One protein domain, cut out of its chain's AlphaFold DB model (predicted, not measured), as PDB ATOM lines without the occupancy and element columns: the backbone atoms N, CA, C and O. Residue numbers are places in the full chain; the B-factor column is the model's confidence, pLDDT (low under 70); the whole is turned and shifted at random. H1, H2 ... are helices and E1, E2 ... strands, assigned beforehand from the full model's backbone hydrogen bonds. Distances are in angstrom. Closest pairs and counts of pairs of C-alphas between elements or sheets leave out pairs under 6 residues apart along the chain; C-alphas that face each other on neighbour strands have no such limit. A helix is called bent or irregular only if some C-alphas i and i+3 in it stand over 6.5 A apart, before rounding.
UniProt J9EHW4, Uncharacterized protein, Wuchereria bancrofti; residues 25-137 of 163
ATOM      1  N   PRO A  25     212.508 219.312 161.506       86.38
ATOM      2  CA  PRO A  25     213.292 219.924 160.435       86.38
ATOM      3  C   PRO A  25     212.485 220.111 159.143       86.38
ATOM      4  O   PRO A  25     212.686 221.099 158.436       86.38
ATOM      5  N   ASN A  26     211.517 219.239 158.844       87.81
ATOM      6  CA  ASN A  26     210.675 219.408 157.659       87.81
ATOM      7  C   ASN A  26     209.748 220.611 157.815       87.81
ATOM      8  O   ASN A  26     209.639 221.423 156.894       87.81
ATOM      9  N   THR A  27     209.142 220.794 158.991       86.56
ATOM     10  CA  THR A  27     208.319 221.984 159.261       86.56
ATOM     11  C   THR A  27     209.133 223.279 159.188       86.56
ATOM     12  O   THR A  27     208.622 224.306 158.715       86.56
ATOM     13  N   PHE A  28     210.410 223.233 159.587       87.06
ATOM     14  CA  PHE A  28     211.351 224.337 159.413       87.06
ATOM     15  C   PHE A  28     211.611 224.619 157.926       87.06
ATOM     16  O   PHE A  28     211.398 225.748 157.477       87.06
ATOM     17  N   HIS A  29     211.959 223.605 157.131       89.31
ATOM     18  CA  HIS A  29     212.172 223.768 155.689       89.31
ATOM     19  C   HIS A  29     210.935 224.302 154.970       89.31
ATOM     20  O   HIS A  29     211.030 225.220 154.154       89.31
ATOM     21  N   GLU A  30     209.751 223.785 155.295       88.75
ATOM     22  CA  GLU A  30     208.492 224.286 154.751       88.75
ATOM     23  C   GLU A  30     208.255 225.746 155.130       88.75
ATOM     24  O   GLU A  30     207.752 226.530 154.324       88.75
ATOM     25  N   ARG A  31     208.599 226.153 156.357       88.00
ATOM     26  CA  ARG A  31     208.537 227.558 156.771       88.00
ATOM     27  C   ARG A  31     209.467 228.422 155.924       88.00
ATOM     28  O   ARG A  31     208.966 229.364 155.316       88.00
ATOM     29  N   ILE A  32     210.753 228.097 155.829       89.69
ATOM     30  CA  ILE A  32     211.720 228.888 155.050       89.69
ATOM     31  C   ILE A  32     211.314 228.955 153.571       89.69
ATOM     32  O   ILE A  32     211.209 230.042 153.004       89.69
ATOM     33  N   CYS A  33     210.930 227.823 152.980       90.38
ATOM     34  CA  CYS A  33     210.454 227.747 151.599       90.38
ATOM     35  C   CYS A  33     209.252 228.681 151.345       90.38
ATOM     36  O   CYS A  33     209.184 229.358 150.320       90.38
ATOM     37  N   ARG A  34     208.300 228.773 152.287       89.81
ATOM     38  CA  ARG A  34     207.151 229.694 152.183       89.81
ATOM     39  C   ARG A  34     207.569 231.162 152.275       89.81
ATOM     40  O   ARG A  34     207.017 231.982 151.545       89.81
ATOM     41  N   TRP A  35     208.523 231.489 153.145       89.25
ATOM     42  CA  TRP A  35     209.045 232.851 153.290       89.25
ATOM     43  C   TRP A  35     209.769 233.316 152.025       89.25
ATOM     44  O   TRP A  35     209.499 234.418 151.552       89.25
ATOM     45  N   ILE A  36     210.589 232.455 151.422       90.44
ATOM     46  CA  ILE A  36     211.268 232.749 150.152       90.44
ATOM     47  C   ILE A  36     210.235 233.006 149.043       90.44
ATOM     48  O   ILE A  36     210.296 234.029 148.369       90.44
ATOM     49  N   LYS A  37     209.201 232.160 148.911       89.56
ATOM     50  CA  LYS A  37     208.104 232.374 147.937       89.56
ATOM     51  C   LYS A  37     207.364 233.693 148.141       89.56
ATOM     52  O   LYS A  37     207.007 234.359 147.169       89.56
ATOM     53  N   LEU A  38     207.118 234.069 149.395       89.25
ATOM     54  CA  LEU A  38     206.488 235.344 149.731       89.25
ATOM     55  C   LEU A  38     207.366 236.515 149.277       89.25
ATOM     56  O   LEU A  38     206.870 237.435 148.626       89.25
ATOM     57  N   ARG A  39     208.670 236.455 149.562       89.19
ATOM     58  CA  ARG A  39     209.631 237.486 149.160       89.19
ATOM     59  C   ARG A  39     209.790 237.573 147.647       89.19
ATOM     60  O   ARG A  39     209.744 238.682 147.133       89.19
ATOM     61  N   ILE A  40     209.835 236.448 146.928       88.12
ATOM     62  CA  ILE A  40     209.834 236.426 145.451       88.12
ATOM     63  C   ILE A  40     208.648 237.228 144.905       88.12
ATOM     64  O   ILE A  40     208.795 238.029 143.987       88.12
ATOM     65  N   ALA A  41     207.460 237.037 145.483       87.06
ATOM     66  CA  ALA A  41     206.255 237.722 145.030       87.06
ATOM     67  C   ALA A  41     206.184 239.203 145.446       87.06
ATOM     68  O   ALA A  41     205.457 239.981 144.821       87.06
ATOM     69  N   MET A  42     206.876 239.599 146.515       87.00
ATOM     70  CA  MET A  42     206.838 240.962 147.055       87.00
ATOM     71  C   MET A  42     207.973 241.843 146.525       87.00
ATOM     72  O   MET A  42     207.713 242.972 146.119       87.00
ATOM     73  N   LEU A  43     209.207 241.337 146.544       87.81
ATOM     74  CA  LEU A  43     210.455 242.051 146.258       87.81
ATOM     75  C   LEU A  43     211.425 241.123 145.494       87.81
ATOM     76  O   LEU A  43     212.392 240.611 146.050       87.81
ATOM     77  N   PRO A  44     211.181 240.875 144.201       82.62
ATOM     78  CA  PRO A  44     211.957 239.892 143.443       82.62
ATOM     79  C   PRO A  44     213.407 240.314 143.200       82.62
ATOM     80  O   PRO A  44     214.271 239.455 143.078       82.62
ATOM     81  N   HIS A  45     213.691 241.620 143.169       85.25
ATOM     82  CA  HIS A  45     215.051 242.120 142.971       85.25
ATOM     83  C   HIS A  45     215.983 241.739 144.130       85.25
ATOM     84  O   HIS A  45     217.124 241.363 143.887       85.25
ATOM     85  N   THR A  46     215.500 241.777 145.378       84.81
ATOM     86  CA  THR A  46     216.327 241.433 146.546       84.81
ATOM     87  C   THR A  46     216.599 239.936 146.619       84.81
ATOM     88  O   THR A  46     217.691 239.533 146.997       84.81
ATOM     89  N   ILE A  47     215.640 239.105 146.204       83.94
ATOM     90  CA  ILE A  47     215.750 237.641 146.271       83.94
ATOM     91  C   ILE A  47     216.877 237.079 145.405       83.94
ATOM     92  O   ILE A  47     217.474 236.072 145.773       83.94
ATOM     93  N   ILE A  48     217.166 237.702 144.263       81.81
ATOM     94  CA  ILE A  48     218.250 237.252 143.378       81.81
ATOM     95  C   ILE A  48     219.610 237.393 144.074       81.81
ATOM     96  O   ILE A  48     220.506 236.588 143.840       81.81
ATOM     97  N   LEU A  49     219.746 238.392 144.949       85.44
ATOM     98  CA  LEU A  49     220.976 238.660 145.687       85.44
ATOM     99  C   LEU A  49     221.078 237.854 146.988       85.44
ATOM    100  O   LEU A  49     222.191 237.648 147.454       85.44
ATOM    101  N   GLU A  50     219.968 237.354 147.541       84.88
ATOM    102  CA  GLU A  50     219.962 236.556 148.780       84.88
ATOM    103  C   GLU A  50     220.960 235.380 148.779       84.88
ATOM    104  O   GLU A  50     221.751 235.310 149.715       84.88
ATOM    105  N   PRO A  51     221.030 234.497 147.758       83.81
ATOM    106  CA  PRO A  51     221.984 233.385 147.790       83.81
ATOM    107  C   PRO A  51     223.442 233.863 147.746       83.81
ATOM    108  O   PRO A  51     224.323 233.184 148.258       83.81
ATOM    109  N   LEU A  52     223.724 235.041 147.179       85.25
ATOM    110  CA  LEU A  52     225.077 235.610 147.173       85.25
ATOM    111  C   LEU A  52     225.508 236.095 148.562       85.25
ATOM    112  O   LEU A  52     226.699 236.282 148.792       85.25
ATOM    113  N   GLN A  53     224.552 236.314 149.465       86.44
ATOM    114  CA  GLN A  53     224.801 236.744 150.837       86.44
ATOM    115  C   GLN A  53     225.017 235.564 151.793       86.44
ATOM    116  O   GLN A  53     225.417 235.803 152.926       86.44
ATOM    117  N   ASP A  54     224.799 234.319 151.356       89.12
ATOM    118  CA  ASP A  54     225.029 233.124 152.175       89.12
ATOM    119  C   ASP A  54     226.531 232.836 152.355       89.12
ATOM    120  O   ASP A  54     227.359 233.179 151.499       89.12
ATOM    121  N   CYS A  55     226.901 232.158 153.447       93.06
ATOM    122  CA  CYS A  55     228.299 231.955 153.839       93.06
ATOM    123  C   CYS A  55     229.123 231.246 152.752       93.06
ATOM    124  O   CYS A  55     230.223 231.685 152.414       93.06
ATOM    125  N   PHE A  56     228.605 230.154 152.182       90.94
ATOM    126  CA  PHE A  56     229.362 229.350 151.217       90.94
ATOM    127  C   PHE A  56     229.485 230.012 149.846       90.94
ATOM    128  O   PHE A  56     230.579 230.042 149.287       90.94
ATOM    129  N   LEU A  57     228.395 230.562 149.303       90.31
ATOM    130  CA  LEU A  57     228.432 231.211 147.990       90.31
ATOM    131  C   LEU A  57     229.261 232.497 148.025       90.31
ATOM    132  O   LEU A  57     230.112 232.681 147.152       90.31
ATOM    133  N   SER A  58     229.092 233.332 149.055       93.06
ATOM    134  CA  SER A  58     229.959 234.502 149.257       93.06
ATOM    135  C   SER A  58     231.423 234.095 149.443       93.06
ATOM    136  O   SER A  58     232.304 234.709 148.844       93.06
ATOM    137  N   GLY A  59     231.685 233.015 150.188       93.38
ATOM    138  CA  GLY A  59     233.028 232.475 150.388       93.38
ATOM    139  C   GLY A  59     233.678 232.005 149.085       93.38
ATOM    140  O   GLY A  59     234.830 232.339 148.829       93.38
ATOM    141  N   ILE A  60     232.946 231.296 148.218       92.50
ATOM    142  CA  ILE A  60     233.450 230.861 146.903       92.50
ATOM    143  C   ILE A  60     233.770 232.069 146.017       92.50
ATOM    144  O   ILE A  60     234.837 232.117 145.406       92.50
ATOM    145  N   LEU A  61     232.881 233.064 145.963       93.44
ATOM    146  CA  LEU A  61     233.119 234.288 145.192       93.44
ATOM    147  C   LEU A  61     234.330 235.064 145.720       93.44
ATOM    148  O   LEU A  61     235.137 235.555 144.930       93.44
ATOM    149  N   GLY A  62     234.494 235.119 147.039       93.56
ATOM    150  CA  GLY A  62     235.672 235.690 147.677       93.56
ATOM    151  C   GLY A  62     236.955 234.931 147.344       93.56
ATOM    152  O   GLY A  62     237.953 235.553 146.992       93.56
ATOM    153  N   CYS A  63     236.923 233.595 147.341       93.44
ATOM    154  CA  CYS A  63     238.043 232.765 146.896       93.44
ATOM    155  C   CYS A  63     238.428 233.062 145.438       93.44
ATOM    156  O   CYS A  63     239.613 233.208 145.135       93.44
ATOM    157  N   CYS A  64     237.443 233.207 144.543       92.31
ATOM    158  CA  CYS A  64     237.677 233.609 143.154       92.31
ATOM    159  C   CYS A  64     238.309 235.008 143.060       92.31
ATOM    160  O   CYS A  64     239.225 235.216 142.267       92.31
ATOM    161  N   ALA A  65     237.863 235.959 143.882       93.12
ATOM    162  CA  ALA A  65     238.450 237.296 143.922       93.12
ATOM    163  C   ALA A  65     239.907 237.272 144.422       93.12
ATOM    164  O   ALA A  65     240.771 237.910 143.824       93.12
ATOM    165  N   VAL A  66     240.201 236.493 145.470       92.62
ATOM    166  CA  VAL A  66     241.563 236.317 146.005       92.62
ATOM    167  C   VAL A  66     242.487 235.670 144.974       92.62
ATOM    168  O   VAL A  66     243.621 236.108 144.834       92.62
ATOM    169  N   LEU A  67     241.998 234.691 144.208       91.12
ATOM    170  CA  LEU A  67     242.745 234.080 143.103       91.12
ATOM    171  C   LEU A  67     243.189 235.099 142.046       91.12
ATOM    172  O   LEU A  67     244.303 235.012 141.538       91.12
ATOM    173  N   ILE A  68     242.315 236.052 141.716       90.69
ATOM    174  CA  ILE A  68     242.591 237.085 140.711       90.69
ATOM    175  C   ILE A  68     243.539 238.155 141.273       90.69
ATOM    176  O   ILE A  68     244.443 238.602 140.573       90.69
ATOM    177  N   LEU A  69     243.335 238.571 142.527       90.88
ATOM    178  CA  LEU A  69     244.079 239.672 143.151       90.88
ATOM    179  C   LEU A  69     245.451 239.252 143.702       90.88
ATOM    180  O   LEU A  69     246.385 240.051 143.679       90.88
ATOM    181  N   LEU A  70     245.581 238.019 144.198       87.88
ATOM    182  CA  LEU A  70     246.808 237.466 144.778       87.88
ATOM    183  C   LEU A  70     247.203 236.157 144.069       87.88
ATOM    184  O   LEU A  70     247.167 235.082 144.675       87.88
ATOM    185  N   PRO A  71     247.645 236.222 142.797       79.56
ATOM    186  CA  PRO A  71     248.014 235.035 142.024       79.56
ATOM    187  C   PRO A  71     249.291 234.346 142.537       79.56
ATOM    188  O   PRO A  71     249.628 233.252 142.092       79.56
ATOM    189  N   SER A  72     250.023 234.974 143.464       77.25
ATOM    190  CA  SER A  72     251.355 234.549 143.902       77.25
ATOM    191  C   SER A  72     251.382 233.190 144.604       77.25
ATOM    192  O   SER A  72     252.399 232.502 144.541       77.25
ATOM    193  N   SER A  73     250.321 232.796 145.315       81.75
ATOM    194  CA  SER A  73     250.277 231.501 146.012       81.75
ATOM    195  C   SER A  73     248.839 231.017 146.255       81.75
ATOM    196  O   SER A  73     248.063 231.732 146.890       81.75
ATOM    197  N   PRO A  74     248.484 229.773 145.868       82.25
ATOM    198  CA  PRO A  74     247.165 229.187 146.149       82.25
ATOM    199  C   PRO A  74     246.826 229.063 147.645       82.25
ATOM    200  O   PRO A  74     245.666 228.890 148.013       82.25
ATOM    201  N   THR A  75     247.825 229.166 148.526       88.50
ATOM    202  CA  THR A  75     247.663 229.124 149.986       88.50
ATOM    203  C   THR A  75     246.779 230.252 150.522       88.50
ATOM    204  O   THR A  75     246.034 230.033 151.477       88.50
ATOM    205  N   TYR A  76     246.779 231.430 149.886       89.81
ATOM    206  CA  TYR A  76     245.956 232.571 150.308       89.81
ATOM    207  C   TYR A  76     244.451 232.288 150.251       89.81
ATOM    208  O   TYR A  76     243.700 232.815 151.070       89.81
ATOM    209  N   ILE A  77     244.016 231.407 149.350       92.06
ATOM    210  CA  ILE A  77     242.612 230.993 149.220       92.06
ATOM    211  C   ILE A  77     242.168 230.238 150.471       92.06
ATOM    212  O   ILE A  77     241.110 230.522 151.028       92.06
ATOM    213  N   PHE A  78     242.992 229.292 150.929       90.94
ATOM    214  CA  PHE A  78     242.698 228.502 152.121       90.94
ATOM    215  C   PHE A  78     242.640 229.389 153.363       90.94
ATOM    216  O   PHE A  78     241.691 229.280 154.138       90.94
ATOM    217  N   TYR A  79     243.598 230.309 153.529       93.00
ATOM    218  CA  TYR A  79     243.569 231.256 154.644       93.00
ATOM    219  C   TYR A  79     242.322 232.135 154.606       93.00
ATOM    220  O   TYR A  79     241.617 232.223 155.612       93.00
ATOM    221  N   TYR A  80     242.008 232.723 153.450       94.31
ATOM    222  CA  TYR A  80     240.801 233.527 153.275       94.31
ATOM    223  C   TYR A  80     239.542 232.743 153.661       94.31
ATOM    224  O   TYR A  80     238.751 233.219 154.472       94.31
ATOM    225  N   PHE A  81     239.378 231.526 153.136       94.19
ATOM    226  CA  PHE A  81     238.183 230.725 153.380       94.19
ATOM    227  C   PHE A  81     238.025 230.346 154.858       94.19
ATOM    228  O   PHE A  81     236.922 230.423 155.399       94.19
ATOM    229  N   ILE A  82     239.121 229.999 155.540       94.88
ATOM    230  CA  ILE A  82     239.100 229.703 156.978       94.88
ATOM    231  C   ILE A  82     238.724 230.945 157.793       94.88
ATOM    232  O   ILE A  82     237.835 230.859 158.641       94.88
ATOM    233  N   PHE A  83     239.336 232.104 157.526       95.69
ATOM    234  CA  PHE A  83     238.982 233.347 158.222       95.69
ATOM    235  C   PHE A  83     237.532 233.763 157.960       95.69
ATOM    236  O   PHE A  83     236.834 234.163 158.892       95.69
ATOM    237  N   HIS A  84     237.063 233.613 156.722       95.81
ATOM    238  CA  HIS A  84     235.677 233.868 156.336       95.81
ATOM    239  C   HIS A  84     234.699 232.979 157.113       95.81
ATOM    240  O   HIS A  84     233.751 233.493 157.704       95.81
ATOM    241  N   LEU A  85     234.954 231.667 157.189       95.31
ATOM    242  CA  LEU A  85     234.121 230.741 157.964       95.31
ATOM    243  C   LEU A  85     234.112 231.080 159.459       95.31
ATOM    244  O   LEU A  85     233.046 231.098 160.072       95.31
ATOM    245  N   ILE A  86     235.277 231.366 160.048       95.94
ATOM    246  CA  ILE A  86     235.382 231.736 161.468       95.94
ATOM    247  C   ILE A  86     234.587 233.015 161.749       95.94
ATOM    248  O   ILE A  86     233.837 233.067 162.725       95.94
ATOM    249  N   TYR A  87     234.721 234.024 160.886       96.00
ATOM    250  CA  TYR A  87     233.980 235.277 160.996       96.00
ATOM    251  C   TYR A  87     232.465 235.035 160.965       96.00
ATOM    252  O   TYR A  87     231.751 235.472 161.866       96.00
ATOM    253  N   TRP A  88     231.983 234.259 159.993       95.69
ATOM    254  CA  TRP A  88     230.564 233.924 159.866       95.69
ATOM    255  C   TRP A  88     230.010 233.162 161.072       95.69
ATOM    256  O   TRP A  88     228.967 233.534 161.615       95.69
ATOM    257  N   ILE A  89     230.726 232.133 161.530       96.12
ATOM    258  CA  ILE A  89     230.354 231.363 162.724       96.12
ATOM    259  C   ILE A  89     230.295 232.287 163.950       96.12
ATOM    260  O   ILE A  89     229.362 232.186 164.745       96.12
ATOM    261  N   SER A  90     231.255 233.206 164.099       96.19
ATOM    262  CA  SER A  90     231.302 234.164 165.209       96.19
ATOM    263  C   SER A  90     230.114 235.130 165.201       96.19
ATOM    264  O   SER A  90     229.472 235.322 166.240       96.19
ATOM    265  N   CYS A  91     229.775 235.696 164.039       95.62
ATOM    266  CA  CYS A  91     228.617 236.575 163.886       95.62
ATOM    267  C   CYS A  91     227.313 235.859 164.257       95.62
ATOM    268  O   CYS A  91     226.543 236.373 165.071       95.62
ATOM    269  N   ASP A  92     227.086 234.656 163.730       94.69
ATOM    270  CA  ASP A  92     225.862 233.894 164.000       94.69
ATOM    271  C   ASP A  92     225.772 233.406 165.443       94.69
ATOM    272  O   ASP A  92     224.688 233.394 166.036       94.69
ATOM    273  N   TYR A  93     226.907 233.024 166.027       94.56
ATOM    274  CA  TYR A  93     226.963 232.635 167.428       94.56
ATOM    275  C   TYR A  93     226.644 233.831 168.336       94.56
ATOM    276  O   TYR A  93     225.873 233.715 169.286       94.56
ATOM    277  N   THR A  94     227.150 235.017 168.000       94.12
ATOM    278  CA  THR A  94     226.823 236.255 168.722       94.12
ATOM    279  C   THR A  94     225.343 236.615 168.558       94.12
ATOM    280  O   THR A  94     224.681 236.981 169.530       94.12
ATOM    281  N   LEU A  95     224.791 236.455 167.351       93.06
ATOM    282  CA  LEU A  95     223.384 236.725 167.060       93.06
ATOM    283  C   LEU A  95     222.446 235.831 167.880       93.06
ATOM    284  O   LEU A  95     221.466 236.330 168.435       93.06
ATOM    285  N   ILE A  96     222.727 234.529 167.987       91.88
ATOM    286  CA  ILE A  96     221.859 233.621 168.750       91.88
ATOM    287  C   ILE A  96     221.900 233.913 170.253       91.88
ATOM    288  O   ILE A  96     220.857 233.859 170.902       91.88
ATOM    289  N   HIS A  97     223.061 234.303 170.791       90.69
ATOM    290  CA  HIS A  97     223.183 234.776 172.175       90.69
ATOM    291  C   HIS A  97     222.361 236.043 172.416       90.69
ATOM    292  O   HIS A  97     221.621 236.120 173.398       90.69
ATOM    293  N   LEU A  98     222.428 237.005 171.491       90.75
ATOM    294  CA  LEU A  98     221.669 238.252 171.582       90.75
ATOM    295  C   LEU A  98     220.153 238.011 171.527       90.75
ATOM    296  O   LEU A  98     219.404 238.608 172.297       90.75
ATOM    297  N   VAL A  99     219.696 237.132 170.629       88.56
ATOM    298  CA  VAL A  99     218.268 236.821 170.455       88.56
ATOM    299  C   VAL A  99     217.715 236.011 171.626       88.56
ATOM    300  O   VAL A  99     216.586 236.259 172.047       88.56
ATOM    301  N   GLN A 100     218.486 235.057 172.156       88.19
ATOM    302  CA  GLN A 100     218.073 234.275 173.322       88.19
ATOM    303  C   GLN A 100     218.003 235.142 174.585       88.19
ATOM    304  O   GLN A 100     217.144 234.901 175.433       88.19
ATOM    305  N   ASN A 101     218.892 236.138 174.701       86.25
ATOM    306  CA  ASN A 101     218.988 237.032 175.854       86.25
ATOM    307  C   ASN A 101     219.077 236.254 177.187       86.25
ATOM    308  O   ASN A 101     218.343 236.505 178.142       86.25
ATOM    309  N   GLY A 102     219.938 235.233 177.210       87.12
ATOM    310  CA  GLY A 102     220.091 234.292 178.317       87.12
ATOM    311  C   GLY A 102     221.001 233.115 177.946       87.12
ATOM    312  O   GLY A 102     221.487 233.050 176.813       87.12
ATOM    313  N   PRO A 103     221.244 232.170 178.873       89.12
ATOM    314  CA  PRO A 103     222.075 231.007 178.590       89.12
ATOM    315  C   PRO A 103     221.449 230.139 177.494       89.12
ATOM    316  O   PRO A 103     220.245 229.864 177.493       89.12
ATOM    317  N   LEU A 104     222.285 229.690 176.557       90.69
ATOM    318  CA  LEU A 104     221.864 228.779 175.500       90.69
ATOM    319  C   LEU A 104     221.636 227.374 176.086       90.69
ATOM    320  O   LEU A 104     222.498 226.872 176.808       90.69
ATOM    321  N   PRO A 105     220.525 226.696 175.748       90.25
ATOM    322  CA  PRO A 105     220.225 225.357 176.257       90.25
ATOM    323  C   PRO A 105     221.002 224.236 175.533       90.25
ATOM    324  O   PRO A 105     220.662 223.065 175.677       90.25
ATOM    325  N   PHE A 106     222.001 224.576 174.714       91.88
ATOM    326  CA  PHE A 106     222.760 223.648 173.873       91.88
ATOM    327  C   PHE A 106     224.253 223.988 173.874       91.88
ATOM    328  O   PHE A 106     224.657 225.118 174.156       91.88
ATOM    329  N   SER A 107     225.086 223.005 173.535       94.50
ATOM    330  CA  SER A 107     226.538 223.186 173.459       94.50
ATOM    331  C   SER A 107     226.974 223.866 172.156       94.50
ATOM    332  O   SER A 107     226.270 223.837 171.144       94.50
ATOM    333  N   PHE A 108     228.186 224.427 172.140       93.25
ATOM    334  CA  PHE A 108     228.771 224.997 170.921       93.25
ATOM    335  C   PHE A 108     228.881 223.967 169.780       93.25
ATOM    336  O   PHE A 108     228.632 224.293 168.625       93.25
ATOM    337  N   ALA A 109     229.182 222.703 170.095       94.44
ATOM    338  CA  ALA A 109     229.251 221.640 169.092       94.44
ATOM    339  C   ALA A 109     227.882 221.356 168.446       94.44
ATOM    340  O   ALA A 109     227.793 221.183 167.231       94.44
ATOM    341  N   GLN A 110     226.806 221.358 169.242       94.06
ATOM    342  CA  GLN A 110     225.440 221.219 168.726       94.06
ATOM    343  C   GLN A 110     225.063 222.406 167.834       94.06
ATOM    344  O   GLN A 110     224.500 222.205 166.758       94.06
ATOM    345  N   PHE A 111     225.427 223.625 168.246       94.44
ATOM    346  CA  PHE A 111     225.272 224.817 167.417       94.44
ATOM    347  C   PHE A 111     225.990 224.663 166.077       94.44
ATOM    348  O   PHE A 111     225.362 224.850 165.040       94.44
ATOM    349  N   LEU A 112     227.265 224.269 166.085       95.44
ATOM    350  CA  LEU A 112     228.069 224.145 164.872       95.44
ATOM    351  C   LEU A 112     227.489 223.110 163.898       95.44
ATOM    352  O   LEU A 112     227.408 223.374 162.700       95.44
ATOM    353  N   PHE A 113     227.034 221.960 164.401       94.88
ATOM    354  CA  PHE A 113     226.398 220.936 163.569       94.88
ATOM    355  C   PHE A 113     225.117 221.454 162.899       94.88
ATOM    356  O   PHE A 113     224.931 221.296 161.692       94.88
ATOM    357  N   VAL A 114     224.245 222.116 163.666       93.25
ATOM    358  CA  VAL A 114     222.993 222.687 163.142       93.25
ATOM    359  C   VAL A 114     223.267 223.857 162.194       93.25
ATOM    360  O   VAL A 114     222.583 223.994 161.181       93.25
ATOM    361  N   TRP A 115     224.274 224.675 162.490       94.81
ATOM    362  CA  TRP A 115     224.718 225.782 161.648       94.81
ATOM    363  C   TRP A 115     225.200 225.282 160.284       94.81
ATOM    364  O   TRP A 115     224.705 225.747 159.260       94.81
ATOM    365  N   LEU A 116     226.065 224.261 160.259       94.12
ATOM    366  CA  LEU A 116     226.526 223.635 159.016       94.12
ATOM    367  C   LEU A 116     225.362 223.037 158.221       94.12
ATOM    368  O   LEU A 116     225.253 223.268 157.018       94.12
ATOM    369  N   TYR A 117     224.466 222.305 158.889       93.00
ATOM    370  CA  TYR A 117     223.273 221.742 158.257       93.00
ATOM    371  C   TYR A 117     222.407 222.830 157.606       93.00
ATOM    372  O   TYR A 117     221.975 222.681 156.462       93.00
ATOM    373  N   ARG A 118     222.187 223.946 158.311       91.94
ATOM    374  CA  ARG A 118     221.423 225.094 157.811       91.94
ATOM    375  C   ARG A 118     222.101 225.737 156.602       91.94
ATOM    376  O   ARG A 118     221.433 225.938 155.593       91.94
ATOM    377  N   GLU A 119     223.393 226.043 156.697       92.88
ATOM    378  CA  GLU A 119     224.128 226.738 155.635       92.88
ATOM    379  C   GLU A 119     224.236 225.904 154.357       92.88
ATOM    380  O   GLU A 119     224.029 226.423 153.261       92.88
ATOM    381  N   ILE A 120     224.465 224.594 154.482       90.62
ATOM    382  CA  ILE A 120     224.505 223.685 153.326       90.62
ATOM    383  C   ILE A 120     223.132 223.602 152.648       90.62
ATOM    384  O   ILE A 120     223.043 223.531 151.422       90.62
ATOM    385  N   LEU A 121     222.047 223.610 153.429       91.06
ATOM    386  CA  LEU A 121     220.689 223.492 152.901       91.06
ATOM    387  C   LEU A 121     220.074 224.813 152.439       91.06
ATOM    388  O   LEU A 121     219.071 224.763 151.721       91.06
ATOM    389  N   SER A 122     220.657 225.965 152.784       89.38
ATOM    390  CA  SER A 122     220.131 227.283 152.400       89.38
ATOM    391  C   SER A 122     219.909 227.377 150.886       89.38
ATOM    392  O   SER A 122     218.778 227.563 150.421       89.38
ATOM    393  N   PHE A 123     220.957 227.100 150.105       89.56
ATOM    394  CA  PHE A 123     220.897 227.170 148.647       89.56
ATOM    395  C   PHE A 123     219.944 226.130 148.014       89.56
ATOM    396  O   PHE A 123     219.081 226.515 147.217       89.56
ATOM    397  N   PRO A 124     219.977 224.831 148.388       90.81
ATOM    398  CA  PRO A 124     218.979 223.856 147.941       90.81
ATOM    399  C   PRO A 124     217.525 224.253 148.241       90.81
ATOM    400  O   PRO A 124     216.643 224.077 147.391       90.81
ATOM    401  N   ILE A 125     217.244 224.791 149.433       90.19
ATOM    402  CA  ILE A 125     215.891 225.219 149.823       90.19
ATOM    403  C   ILE A 125     215.449 226.423 148.988       90.19
ATOM    404  O   ILE A 125     214.290 226.472 148.559       90.19
ATOM    405  N   TRP A 126     216.361 227.360 148.724       90.00
ATOM    406  CA  TRP A 126     216.115 228.507 147.857       90.00
ATOM    407  C   TRP A 126     215.766 228.073 146.427       90.00
ATOM    408  O   TRP A 126     214.702 228.439 145.916       90.00
ATOM    409  N   CYS A 127     216.556 227.174 145.833       90.25
ATOM    410  CA  CYS A 127     216.258 226.580 144.524       90.25
ATOM    411  C   CYS A 127     214.891 225.876 144.511       90.25
ATOM    412  O   CYS A 127     214.063 226.105 143.624       90.25
ATOM    413  N   ARG A 128     214.592 225.065 145.536       90.44
ATOM    414  CA  ARG A 128     213.289 224.388 145.673       90.44
ATOM    415  C   ARG A 128     212.121 225.379 145.736       90.44
ATOM    416  O   ARG A 128     211.041 225.087 145.211       90.44
ATOM    417  N   ALA A 129     212.309 226.517 146.403       88.56
ATOM    418  CA  ALA A 129     211.292 227.555 146.524       88.56
ATOM    419  C   ALA A 129     211.025 228.257 145.185       88.56
ATOM    420  O   ALA A 129     209.858 228.494 144.867       88.56
ATOM    421  N   LEU A 130     212.068 228.515 144.390       87.81
ATOM    422  CA  LEU A 130     211.951 229.110 143.054       87.81
ATOM    423  C   LEU A 130     211.219 228.210 142.060       87.81
ATOM    424  O   LEU A 130     210.347 228.681 141.331       87.81
ATOM    425  N   LEU A 131     211.531 226.911 142.063       87.56
ATOM    426  CA  LEU A 131     210.924 225.949 141.136       87.56
ATOM    427  C   LEU A 131     209.414 225.773 141.365       87.56
ATOM    428  O   LEU A 131     208.683 225.410 140.448       87.56
ATOM    429  N   ASN A 132     208.922 226.026 142.583       85.06
ATOM    430  CA  ASN A 132     207.530 225.781 142.958       85.06
ATOM    431  C   ASN A 132     206.859 227.031 143.549       85.06
ATOM    432  O   ASN A 132     206.831 227.177 144.773       85.06
ATOM    433  N   PRO A 133     206.189 227.880 142.750       79.00
ATOM    434  CA  PRO A 133     205.585 229.123 143.244       79.00
ATOM    435  C   PRO A 133     204.319 228.918 144.097       79.00
ATOM    436  O   PRO A 133     203.848 229.849 144.748       79.00
ATOM    437  N   ASN A 134     203.744 227.710 144.119       82.75
ATOM    438  CA  ASN A 134     202.548 227.420 144.911       82.75
ATOM    439  C   ASN A 134     202.878 227.316 146.408       82.75
ATOM    440  O   ASN A 134     203.767 226.565 146.828       82.75
ATOM    441  N   ILE A 135     202.129 228.056 147.226       82.81
ATOM    442  CA  ILE A 135     202.252 228.074 148.683       82.81
ATOM    443  C   ILE A 135     201.127 227.225 149.267       82.81
ATOM    444  O   ILE A 135     199.956 227.585 149.176       82.81
ATOM    445  N   LYS A 136     201.478 226.111 149.910       82.00
ATOM    446  CA  LYS A 136     200.548 225.366 150.764       82.00
ATOM    447  C   LYS A 136     200.645 225.931 152.181       82.00
ATOM    448  O   LYS A 136     201.739 226.003 152.741       82.00
ATOM    449  N   TRP A 137     199.527 226.372 152.750       79.00
ATOM    450  CA  TRP A 137     199.471 226.877 154.121       79.00
ATOM    451  C   TRP A 137     198.229 226.352 154.841       79.00
ATOM    452  O   TRP A 137     197.098 226.645 154.447       79.00
TER     453      TRP A 137
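This is residues 25 to 137 of the 163 residues of an uncharacterized protein of Wuchereria bancrofti (UniProt J9EHW4). This is a loose, flat frame of helices: H3 and H4 make a V-shaped hairpin, and H5a, one arm of the bent helix H5, spans its open side. The other arm, H5b, crosses H1, beside which the short strand E1 ends the printed part; H2 joins H1 to H3. The 113 printed residues are mostly helix, with five named helices, then one strand. The radius of gyration of the C-alphas is 16.8 A, the spans 53 by 38 by 20 A.

Find C-alpha 25 at (213.292, 219.924, 160.435); there H1, residues 25 to 42, begins its 25.8 A. H2, residues 44 to 53, is irregular, only just: C-alphas 48 and 51 are 7.0 A apart. Next come H3, residues 55 to 69, 20.6 A, and H4, residues 75 to 100, 38.0 A. H5, residues 108 to 131, one helix by its hydrogen bonds, is bent, C-alphas 120 and 123 being 6.9 A apart; its arms are H5a, 108 to 120, and H5b, 123 to 131. E1, residues 134 to 137, ends at (199.471, 226.877, 154.121).

Look at C-alphas 33 and 129, the closest of H1 and H5b, 5.1 A apart: these touch at a steep tilt of 55 degrees. H3 and H4, a helical hairpin, touch at a shallow tilt of 31 degrees, closest at C-alphas 63 and 77, 5.4 A. H3 and H5a only just touch, only at their ends, with 3 pairs within 8 A, closest at C-alphas 55 and 119. Every O i to N i+4 pair is within hydrogen-bond range in H1, H3, H4, H5a and H5b; H2 has 2 of 6, and 5 of 7 O i to N i+3 pairs. E1 pairs with no named strand.

The C-alphas of Ser 72 and Trp 137 are farthest apart, 53.4 A. The printed part has no cut, no link is long, and no printed residue is under 70 in pLDDT.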